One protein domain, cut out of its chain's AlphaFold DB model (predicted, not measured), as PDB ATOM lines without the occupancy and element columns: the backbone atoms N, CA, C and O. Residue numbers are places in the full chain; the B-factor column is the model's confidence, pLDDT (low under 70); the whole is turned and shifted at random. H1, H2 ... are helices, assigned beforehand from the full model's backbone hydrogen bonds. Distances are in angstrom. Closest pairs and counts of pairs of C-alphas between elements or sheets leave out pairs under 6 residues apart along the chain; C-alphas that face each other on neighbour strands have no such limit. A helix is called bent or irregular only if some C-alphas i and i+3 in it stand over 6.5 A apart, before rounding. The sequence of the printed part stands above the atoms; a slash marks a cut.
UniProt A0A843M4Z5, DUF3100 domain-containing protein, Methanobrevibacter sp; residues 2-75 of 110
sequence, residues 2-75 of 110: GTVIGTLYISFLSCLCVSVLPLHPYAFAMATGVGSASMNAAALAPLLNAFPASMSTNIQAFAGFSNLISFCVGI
ATOM      1  N   GLY A   2     -27.567 -33.725  57.638       63.84
ATOM      2  CA  GLY A   2     -26.311 -33.440  56.914       63.84
ATOM      3  C   GLY A   2     -25.974 -34.427  55.785       63.84
ATOM      4  O   GLY A   2     -25.618 -34.006  54.690       63.84
ATOM      5  N   THR A   3     -26.186 -35.730  55.999       70.56
ATOM      6  CA  THR A   3     -25.882 -36.764  54.994       70.56
ATOM      7  C   THR A   3     -26.797 -36.710  53.774       70.56
ATOM      8  O   THR A   3     -26.334 -36.975  52.677       70.56
ATOM      9  N   VAL A   4     -28.070 -36.333  53.950       78.81
ATOM     10  CA  VAL A   4     -29.088 -36.331  52.880       78.81
ATOM     11  C   VAL A   4     -28.847 -35.174  51.907       78.81
ATOM     12  O   VAL A   4     -28.860 -35.356  50.690       78.81
ATOM     13  N   ILE A   5     -28.549 -33.991  52.455       80.56
ATOM     14  CA  ILE A   5     -28.170 -32.810  51.671       80.56
ATOM     15  C   ILE A   5     -26.816 -33.052  50.986       80.56
ATOM     16  O   ILE A   5     -26.663 -32.759  49.801       80.56
ATOM     17  N   GLY A   6     -25.865 -33.671  51.694       77.69
ATOM     18  CA  GLY A   6     -24.564 -34.049  51.139       77.69
ATOM     19  C   GLY A   6     -24.660 -35.037  49.974       77.69
ATOM     20  O   GLY A   6     -23.983 -34.847  48.967       77.69
ATOM     21  N   THR A   7     -25.533 -36.048  50.046       82.75
ATOM     22  CA  THR A   7     -25.751 -36.990  48.933       82.75
ATOM     23  C   THR A   7     -26.308 -36.317  47.685       82.75
ATOM     24  O   THR A   7     -25.849 -36.624  46.588       82.75
ATOM     25  N   LEU A   8     -27.252 -35.382  47.835       83.12
ATOM     26  CA  LEU A   8     -27.792 -34.629  46.698       83.12
ATOM     27  C   LEU A   8     -26.706 -33.772  46.039       83.12
ATOM     28  O   LEU A   8     -26.561 -33.790  44.818       83.12
ATOM     29  N   TYR A   9     -25.901 -33.084  46.852       84.44
ATOM     30  CA  TYR A   9     -24.791 -32.269  46.364       84.44
ATOM     31  C   TYR A   9     -23.734 -33.106  45.632       84.44
ATOM     32  O   TYR A   9     -23.325 -32.762  44.526       84.44
ATOM     33  N   ILE A  10     -23.321 -34.232  46.214       84.00
ATOM     34  CA  ILE A  10     -22.321 -35.122  45.618       84.00
ATOM     35  C   ILE A  10     -22.825 -35.777  44.335       84.00
ATOM     36  O   ILE A  10     -22.048 -35.922  43.396       84.00
ATOM     37  N   SER A  11     -24.105 -36.142  44.257       83.94
ATOM     38  CA  SER A  11     -24.672 -36.686  43.021       83.94
ATOM     39  C   SER A  11     -24.605 -35.657  41.887       83.94
ATOM     40  O   SER A  11     -24.120 -35.958  40.796       83.94
ATOM     41  N   PHE A  12     -24.981 -34.407  42.173       86.12
ATOM     42  CA  PHE A  12     -24.880 -33.309  41.212       86.12
ATOM     43  C   PHE A  12     -23.425 -33.008  40.814       86.12
ATOM     44  O   PHE A  12     -23.114 -32.857  39.632       86.12
ATOM     45  N   LEU A  13     -22.516 -32.978  41.789       85.00
ATOM     46  CA  LEU A  13     -21.093 -32.762  41.545       85.00
ATOM     47  C   LEU A  13     -20.472 -33.905  40.727       85.00
ATOM     48  O   LEU A  13     -19.651 -33.644  39.853       85.00
ATOM     49  N   SER A  14     -20.883 -35.153  40.968       84.19
ATOM     50  CA  SER A  14     -20.444 -36.330  40.209       84.19
ATOM     51  C   SER A  14     -20.842 -36.214  38.733       84.19
ATOM     52  O   SER A  14     -19.989 -36.380  37.862       84.19
ATOM     53  N   CYS A  15     -22.085 -35.805  38.440       81.44
ATOM     54  CA  CYS A  15     -22.526 -35.498  37.071       81.44
ATOM     55  C   CYS A  15     -21.627 -34.459  36.377       81.44
ATOM     56  O   CYS A  15     -21.231 -34.641  35.222       81.44
ATOM     57  N   LEU A  16     -21.293 -33.372  37.081       83.69
ATOM     58  CA  LEU A  16     -20.400 -32.331  36.566       83.69
ATOM     59  C   LEU A  16     -18.984 -32.864  36.323       83.69
ATOM     60  O   LEU A  16     -18.401 -32.615  35.272       83.69
ATOM     61  N   CYS A  17     -18.444 -33.630  37.268       79.88
ATOM     62  CA  CYS A  17     -17.079 -34.142  37.206       79.88
ATOM     63  C   CYS A  17     -16.896 -35.138  36.052       79.88
ATOM     64  O   CYS A  17     -15.916 -35.047  35.316       79.88
ATOM     65  N   VAL A  18     -17.878 -36.018  35.829       78.19
ATOM     66  CA  VAL A  18     -17.909 -36.938  34.677       78.19
ATOM     67  C   VAL A  18     -17.946 -36.186  33.343       78.19
ATOM     68  O   VAL A  18     -17.357 -36.639  32.367       78.19
ATOM     69  N   SER A  19     -18.608 -35.028  33.298       73.00
ATOM     70  CA  SER A  19     -18.719 -34.219  32.077       73.00
ATOM     71  C   SER A  19     -17.468 -33.375  31.794       73.00
ATOM     72  O   SER A  19     -17.189 -33.065  30.638       73.00
ATOM     73  N   VAL A  20     -16.725 -32.978  32.834       72.75
ATOM     74  CA  VAL A  20     -15.578 -32.054  32.729       72.75
ATOM     75  C   VAL A  20     -14.235 -32.785  32.639       72.75
ATOM     76  O   VAL A  20     -13.316 -32.276  31.998       72.75
ATOM     77  N   LEU A  21     -14.087 -33.964  33.257       70.44
ATOM     78  CA  LEU A  21     -12.815 -34.690  33.294       70.44
ATOM     79  C   LEU A  21     -12.854 -35.978  32.449       70.44
ATOM     80  O   LEU A  21     -13.544 -36.925  32.825       70.44
ATOM     81  N   PRO A  22     -12.034 -36.097  31.384       65.62
ATOM     82  CA  PRO A  22     -11.849 -37.347  30.650       65.62
ATOM     83  C   PRO A  22     -10.887 -38.286  31.406       65.62
ATOM     84  O   PRO A  22      -9.819 -38.641  30.909       65.62
ATOM     85  N   LEU A  23     -11.227 -38.654  32.645       71.81
ATOM     86  CA  LEU A  23     -10.460 -39.626  33.432       71.81
ATOM     87  C   LEU A  23     -10.978 -41.054  33.238       71.81
ATOM     88  O   LEU A  23     -12.120 -41.291  32.849       71.81
ATOM     89  N   HIS A  24     -10.117 -42.022  33.560       75.12
ATOM     90  CA  HIS A  24     -10.458 -43.437  33.487       75.12
ATOM     91  C   HIS A  24     -11.621 -43.779  34.446       75.12
ATOM     92  O   HIS A  24     -11.570 -43.387  35.618       75.12
ATOM     93  N   PRO A  25     -12.630 -44.566  34.022       74.31
ATOM     94  CA  PRO A  25     -13.815 -44.881  34.833       74.31
ATOM     95  C   PRO A  25     -13.494 -45.528  36.192       74.31
ATOM     96  O   PRO A  25     -14.199 -45.299  37.170       74.31
ATOM     97  N   TYR A  26     -12.396 -46.284  36.301       79.69
ATOM     98  CA  TYR A  26     -11.944 -46.850  37.583       79.69
ATOM     99  C   TYR A  26     -11.408 -45.808  38.572       79.69
ATOM    100  O   TYR A  26     -11.569 -45.980  39.776       79.69
ATOM    101  N   ALA A  27     -10.797 -44.721  38.093       81.44
ATOM    102  CA  ALA A  27     -10.334 -43.647  38.971       81.44
ATOM    103  C   ALA A  27     -11.531 -42.900  39.571       81.44
ATOM    104  O   ALA A  27     -11.573 -42.645  40.773       81.44
ATOM    105  N   PHE A  28     -12.546 -42.645  38.743       81.06
ATOM    106  CA  PHE A  28     -13.829 -42.114  39.186       81.06
ATOM    107  C   PHE A  28     -14.517 -43.035  40.201       81.06
ATOM    108  O   PHE A  28     -14.951 -42.562  41.247       81.06
ATOM    109  N   ALA A  29     -14.535 -44.349  39.953       83.81
ATOM    110  CA  ALA A  29     -15.058 -45.342  40.895       83.81
ATOM    111  C   ALA A  29     -14.333 -45.328  42.253       83.81
ATOM    112  O   ALA A  29     -14.956 -45.407  43.309       83.81
ATOM    113  N   MET A  30     -13.004 -45.207  42.247       84.25
ATOM    114  CA  MET A  30     -12.229 -45.098  43.485       84.25
ATOM    115  C   MET A  30     -12.528 -43.793  44.228       84.25
ATOM    116  O   MET A  30     -12.615 -43.808  45.457       84.25
ATOM    117  N   ALA A  31     -12.729 -42.691  43.494       83.62
ATOM    118  CA  ALA A  31     -13.038 -41.380  44.058       83.62
ATOM    119  C   ALA A  31     -14.401 -41.352  44.764       83.62
ATOM    120  O   ALA A  31     -14.513 -40.756  45.833       83.62
ATOM    121  N   THR A  32     -15.420 -42.032  44.227       81.62
ATOM    122  CA  THR A  32     -16.722 -42.137  44.909       81.62
ATOM    123  C   THR A  32     -16.644 -42.958  46.197       81.62
ATOM    124  O   THR A  32     -17.413 -42.715  47.126       81.62
ATOM    125  N   GLY A  33     -15.702 -43.904  46.269       80.06
ATOM    126  CA  GLY A  33     -15.498 -44.762  47.434       80.06
ATOM    127  C   GLY A  33     -14.890 -44.061  48.653       80.06
ATOM    128  O   GLY A  33     -15.009 -44.584  49.760       80.06
ATOM    129  N   VAL A  34     -14.306 -42.867  48.492       76.06
ATOM    130  CA  VAL A  34     -13.840 -42.034  49.613       76.06
ATOM    131  C   VAL A  34     -15.043 -41.292  50.202       76.06
ATOM    132  O   VAL A  34     -15.306 -40.128  49.901       76.06
ATOM    133  N   GLY A  35     -15.838 -41.979  51.018       73.62
ATOM    134  CA  GLY A  35     -17.010 -41.379  51.649       73.62
ATOM    135  C   GLY A  35     -17.889 -42.383  52.381       73.62
ATOM    136  O   GLY A  35     -17.678 -43.590  52.326       73.62
ATOM    137  N   SER A  36     -18.917 -41.882  53.068       77.06
ATOM    138  CA  SER A  36     -19.934 -42.746  53.673       77.06
ATOM    139  C   SER A  36     -20.665 -43.549  52.591       77.06
ATOM    140  O   SER A  36     -20.877 -43.049  51.484       77.06
ATOM    141  N   ALA A  37     -21.115 -44.766  52.920       81.94
ATOM    142  CA  ALA A  37     -21.801 -45.661  51.984       81.94
ATOM    143  C   ALA A  37     -22.937 -44.968  51.201       81.94
ATOM    144  O   ALA A  37     -23.095 -45.198  50.004       81.94
ATOM    145  N   SER A  38     -23.675 -44.060  51.850       86.12
ATOM    146  CA  SER A  38     -24.745 -43.280  51.218       86.12
ATOM    147  C   SER A  38     -24.231 -42.292  50.162       86.12
ATOM    148  O   SER A  38     -24.808 -42.204  49.082       86.12
ATOM    149  N   MET A  39     -23.138 -41.572  50.445       84.38
ATOM    150  CA  MET A  39     -22.506 -40.642  49.492       84.38
ATOM    151  C   MET A  39     -21.892 -41.380  48.308       84.38
ATOM    152  O   MET A  39     -22.057 -40.934  47.175       84.38
ATOM    153  N   ASN A  40     -21.264 -42.530  48.558       87.44
ATOM    154  CA  ASN A  40     -20.731 -43.383  47.501       87.44
ATOM    155  C   ASN A  40     -21.849 -43.845  46.547       87.44
ATOM    156  O   ASN A  40     -21.741 -43.664  45.338       87.44
ATOM    157  N   ALA A  41     -22.971 -44.346  47.077       86.56
ATOM    158  CA  ALA A  41     -24.112 -44.767  46.259       86.56
ATOM    159  C   ALA A  41     -24.698 -43.617  45.412       86.56
ATOM    160  O   ALA A  41     -25.000 -43.804  44.233       86.56
ATOM    161  N   ALA A  42     -24.805 -42.413  45.985       86.81
ATOM    162  CA  ALA A  42     -25.308 -41.235  45.277       86.81
ATOM    163  C   ALA A  42     -24.363 -40.738  44.169       86.81
ATOM    164  O   ALA A  42     -24.832 -40.216  43.155       86.81
ATOM    165  N   ALA A  43     -23.050 -40.902  44.349       84.50
ATOM    166  CA  ALA A  43     -22.041 -40.559  43.351       84.50
ATOM    167  C   ALA A  43     -21.924 -41.615  42.239       84.50
ATOM    168  O   ALA A  43     -21.661 -41.248  41.093       84.50
ATOM    169  N   LEU A  44     -22.148 -42.899  42.558       85.38
ATOM    170  CA  LEU A  44     -22.167 -43.991  41.580       85.38
ATOM    171  C   LEU A  44     -23.369 -43.935  40.644       85.38
ATOM    172  O   LEU A  44     -23.216 -44.248  39.470       85.38
ATOM    173  N   ALA A  45     -24.548 -43.558  41.142       85.44
ATOM    174  CA  ALA A  45     -25.774 -43.513  40.345       85.44
ATOM    175  C   ALA A  45     -25.611 -42.775  38.991       85.44
ATOM    176  O   ALA A  45     -25.903 -43.375  37.955       85.44
ATOM    177  N   PRO A  46     -25.087 -41.534  38.941       83.75
ATOM    178  CA  PRO A  46     -24.839 -40.845  37.674       83.75
ATOM    179  C   PRO A  46     -23.671 -41.436  36.868       83.75
ATOM    180  O   PRO A  46     -23.691 -41.402  35.640       83.75
ATOM    181  N   LEU A  47     -22.684 -42.035  37.536       80.88
ATOM    182  CA  LEU A  47     -21.520 -42.679  36.914       80.88
ATOM    183  C   LEU A  47     -21.921 -43.922  36.112       80.88
ATOM    184  O   LEU A  47     -21.500 -44.097  34.970       80.88
ATOM    185  N   LEU A  48     -22.788 -44.758  36.682       81.19
ATOM    186  CA  LEU A  48     -23.331 -45.941  36.015       81.19
ATOM    187  C   LEU A  48     -24.205 -45.590  34.806       81.19
ATOM    188  O   LEU A  48     -24.315 -46.394  33.888       81.19
ATOM    189  N   ASN A  49     -24.810 -44.400  34.805       81.00
ATOM    190  CA  ASN A  49     -25.610 -43.907  33.687       81.00
ATOM    191  C   ASN A  49     -24.752 -43.289  32.567       81.00
ATOM    192  O   ASN A  49     -25.169 -43.277  31.412       81.00
ATOM    193  N   ALA A  50     -23.570 -42.764  32.895       78.38
ATOM    194  CA  ALA A  50     -22.683 -42.105  31.938       78.38
ATOM    195  C   ALA A  50     -21.691 -43.056  31.239       78.38
ATOM    196  O   ALA A  50     -21.212 -42.743  30.150       78.38
ATOM    197  N   PHE A  51     -21.375 -44.206  31.842       77.62
ATOM    198  CA  PHE A  51     -20.424 -45.186  31.306       77.62
ATOM    199  C   PHE A  51     -21.113 -46.491  30.858       77.62
ATOM    200  O   PHE A  51     -22.171 -46.846  31.376       77.62
ATOM    201  N   PRO A  52     -20.528 -47.248  29.907       73.06
ATOM    202  CA  PRO A  52     -21.128 -48.478  29.391       73.06
ATOM    203  C   PRO A  52     -21.284 -49.568  30.466       73.06
ATOM    204  O   PRO A  52     -20.389 -49.815  31.279       73.06
ATOM    205  N   ALA A  53     -22.415 -50.284  30.415       67.12
ATOM    206  CA  ALA A  53     -22.828 -51.277  31.412       67.12
ATOM    207  C   ALA A  53     -21.821 -52.422  31.631       67.12
ATOM    208  O   ALA A  53     -21.765 -52.986  32.723       67.12
ATOM    209  N   SER A  54     -20.978 -52.731  30.640       66.75
ATOM    210  CA  SER A  54     -19.925 -53.750  30.748       66.75
ATOM    211  C   SER A  54     -18.870 -53.437  31.819       66.75
ATOM    212  O   SER A  54     -18.237 -54.354  32.336       66.75
ATOM    213  N   MET A  55     -18.691 -52.165  32.196       73.94
ATOM    214  CA  MET A  55     -17.750 -51.754  33.247       73.94
ATOM    215  C   MET A  55     -18.408 -51.508  34.611       73.94
ATOM    216  O   MET A  55     -17.692 -51.389  35.606       73.94
ATOM    217  N   SER A  56     -19.743 -51.489  34.687       77.50
ATOM    218  CA  SER A  56     -20.513 -51.204  35.910       77.50
ATOM    219  C   SER A  56     -20.141 -52.119  37.082       77.50
ATOM    220  O   SER A  56     -19.911 -51.645  38.194       77.50
ATOM    221  N   THR A  57     -20.002 -53.423  36.828       81.88
ATOM    222  CA  THR A  57     -19.638 -54.410  37.858       81.88
ATOM    223  C   THR A  57     -18.270 -54.116  38.470       81.88
ATOM    224  O   THR A  57     -18.117 -54.137  39.689       81.88
ATOM    225  N   ASN A  58     -17.285 -53.777  37.636       84.94
ATOM    226  CA  ASN A  58     -15.942 -53.444  38.100       84.94
ATOM    227  C   ASN A  58     -15.932 -52.106  38.855       84.94
ATOM    228  O   ASN A  58     -15.299 -52.002  39.900       84.94
ATOM    229  N   ILE A  59     -16.677 -51.102  38.379       85.75
ATOM    230  CA  ILE A  59     -16.828 -49.797  39.045       85.75
ATOM    231  C   ILE A  59     -17.399 -49.968  40.459       85.75
ATOM    232  O   ILE A  59     -16.835 -49.445  41.419       85.75
ATOM    233  N   GLN A  60     -18.476 -50.741  40.613       85.81
ATOM    234  CA  GLN A  60     -19.072 -51.010  41.926       85.81
ATOM    235  C   GLN A  60     -18.114 -51.765  42.854       85.81
ATOM    236  O   GLN A  60     -17.993 -51.404  44.027       85.81
ATOM    237  N   ALA A  61     -17.394 -52.761  42.330       89.19
ATOM    238  CA  ALA A  61     -16.401 -53.505  43.100       89.19
ATOM    239  C   ALA A  61     -15.262 -52.596  43.600       89.19
ATOM    240  O   ALA A  61     -14.934 -52.623  44.787       89.19
ATOM    241  N   PHE A  62     -14.708 -51.739  42.734       88.81
ATOM    242  CA  PHE A  62     -13.653 -50.789  43.104       88.81
ATOM    243  C   PHE A  62     -14.131 -49.742  44.113       88.81
ATOM    244  O   PHE A  62     -13.440 -49.474  45.095       88.81
ATOM    245  N   ALA A  63     -15.328 -49.189  43.926       88.31
ATOM    246  CA  ALA A  63     -15.885 -48.213  44.853       88.31
ATOM    247  C   ALA A  63     -16.165 -48.809  46.241       88.31
ATOM    248  O   ALA A  63     -15.875 -48.184  47.263       88.31
ATOM    249  N   GLY A  64     -16.696 -50.035  46.293       88.38
ATOM    250  CA  GLY A  64     -16.896 -50.768  47.544       88.38
ATOM    251  C   GLY A  64     -15.574 -51.078  48.247       88.38
ATOM    252  O   GLY A  64     -15.451 -50.865  49.454       88.38
ATOM    253  N   PHE A  65     -14.563 -51.507  47.492       90.81
ATOM    254  CA  PHE A  65     -13.220 -51.762  48.011       90.81
ATOM    255  C   PHE A  65     -12.545 -50.492  48.555       90.81
ATOM    256  O   PHE A  65     -11.965 -50.521  49.638       90.81
ATOM    257  N   SER A  66     -12.679 -49.356  47.865       89.75
ATOM    258  CA  SER A  66     -12.179 -48.047  48.319       89.75
ATOM    259  C   SER A  66     -12.837 -47.591  49.627       89.75
ATOM    260  O   SER A  66     -12.154 -47.122  50.544       89.75
ATOM    261  N   ASN A  67     -14.145 -47.817  49.770       89.81
ATOM    262  CA  ASN A  67     -14.854 -47.546  51.018       89.81
ATOM    263  C   ASN A  67     -14.323 -48.434  52.162       89.81
ATOM    264  O   ASN A  67     -14.016 -47.942  53.247       89.81
ATOM    265  N   LEU A  68     -14.106 -49.730  51.904       90.44
ATOM    266  CA  LEU A  68     -13.514 -50.660  52.875       90.44
ATOM    267  C   LEU A  68     -12.095 -50.248  53.297       90.44
ATOM    268  O   LEU A  68     -11.785 -50.266  54.489       90.44
ATOM    269  N   ILE A  69     -11.245 -49.839  52.349       90.81
ATOM    270  CA  ILE A  69      -9.905 -49.312  52.649       90.81
ATOM    271  C   ILE A  69     -10.010 -48.056  53.510       90.81
ATOM    272  O   ILE A  69      -9.294 -47.948  54.501       90.81
ATOM    273  N   SER A  70     -10.910 -47.132  53.172       89.06
ATOM    274  CA  SER A  70     -11.109 -45.896  53.935       89.06
ATOM    275  C   SER A  70     -11.532 -46.187  55.376       89.06
ATOM    276  O   SER A  70     -11.015 -45.559  56.298       89.06
ATOM    277  N   PHE A  71     -12.398 -47.181  55.594       87.94
ATOM    278  CA  PHE A  71     -12.745 -47.652  56.938       87.94
ATOM    279  C   PHE A  71     -11.552 -48.273  57.664       87.94
ATOM    280  O   PHE A  71     -11.295 -47.929  58.816       87.94
ATOM    281  N   CYS A  72     -10.806 -49.155  56.997       92.00
ATOM    282  CA  CYS A  72      -9.627 -49.798  57.568       92.00
ATOM    283  C   CYS A  72      -8.592 -48.750  58.007       92.00
ATOM    284  O   CYS A  72      -8.223 -48.687  59.179       92.00
ATOM    285  N   VAL A  73      -8.206 -47.855  57.095       90.31
ATOM    286  CA  VAL A  73      -7.281 -46.746  57.360       90.31
ATOM    287  C   VAL A  73      -7.838 -45.810  58.430       90.31
ATOM    288  O   VAL A  73      -7.089 -45.394  59.308       90.31
ATOM    289  N   GLY A  74      -9.139 -45.516  58.408       88.69
ATOM    290  CA  GLY A  74      -9.803 -44.672  59.398       88.69
ATOM    291  C   GLY A  74      -9.692 -45.222  60.818       88.69
ATOM    292  O   GLY A  74      -9.389 -44.463  61.736       88.69
ATOM    293  N   ILE A  75      -9.845 -46.536  61.008       90.88
ATOM    294  CA  ILE A  75      -9.657 -47.177  62.319       90.88
ATOM    295  C   ILE A  75      -8.203 -47.039  62.783       90.88
ATOM    296  O   ILE A  75      -7.966 -46.633  63.922       90.88
TER     297      ILE A  75
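AT A GLANCE: This is residues 2 to 75 of the 110 residues of the protein "DUF3100 domain-containing protein" of Methanobrevibacter sp (UniProt A0A843M4Z5). A small bundle of four helices lies roughly along one axis, with the longest helix, H4, at one side and H1 at the other, and H2 and H3 between them. H2 packs on H4 and H1 packs on H3. The printed part has 74 residues with four named helices, H1 to H4 in that order, and no named strand; the class is all helix. It is compact, with a radius of gyration of the C-alphas of 11.7 A and spans of 34 by 26 by 18 A.

IN THESE COORDINATES: H4, residues 53 to 75, is 33.8 A long and ends at C-alpha 75 (-9.657, -47.177, 62.319). It is irregular: C-alphas 54 and 57 are 7.1 A apart. H2, residues 25 to 33, measures 12.7 A. H3, residues 37 to 50, measures 20.4 A. H1, residues 2 to 20, measures 26.5 A and begins at C-alpha 2 (-26.311, -33.440, 56.914).

HOW THE PARTS SIT: H4 touches H2, closest at the C-alphas of Ala 63 and Gly 33, 4.3 A, the same way at a steep tilt of 37 degrees, only just past shallow. H4 and H3 form a helical hairpin at a shallow tilt of 23 degrees; their closest C-alphas, Ser 56 and Leu 48, are 6.0 A apart. H3 touches H2 with residues 39 to 44 alone, in another helical hairpin; the closest C-alphas, Asn 40 and Thr 32, are 4.9 A apart. H1 touches H3, closest at the C-alphas of Ser 11 and Ala 43, 4.7 A, the same way at a shallow tilt of 28 degrees. H1 and H4 are apart. Every O i to N i+4 pair is within hydrogen-bond range in H1 and H2, against 8 of 10 in H3 and 17 of 19 in H4.

THE WHOLE: The C-alphas farthest apart, Pro 52 and Ile 75, are 34.9 A from each other. The printed part has no cut, and its three links are tight. Mean pLDDT of the printed part is 81.7; residues 2, 22 and 53 to 54 are under 70.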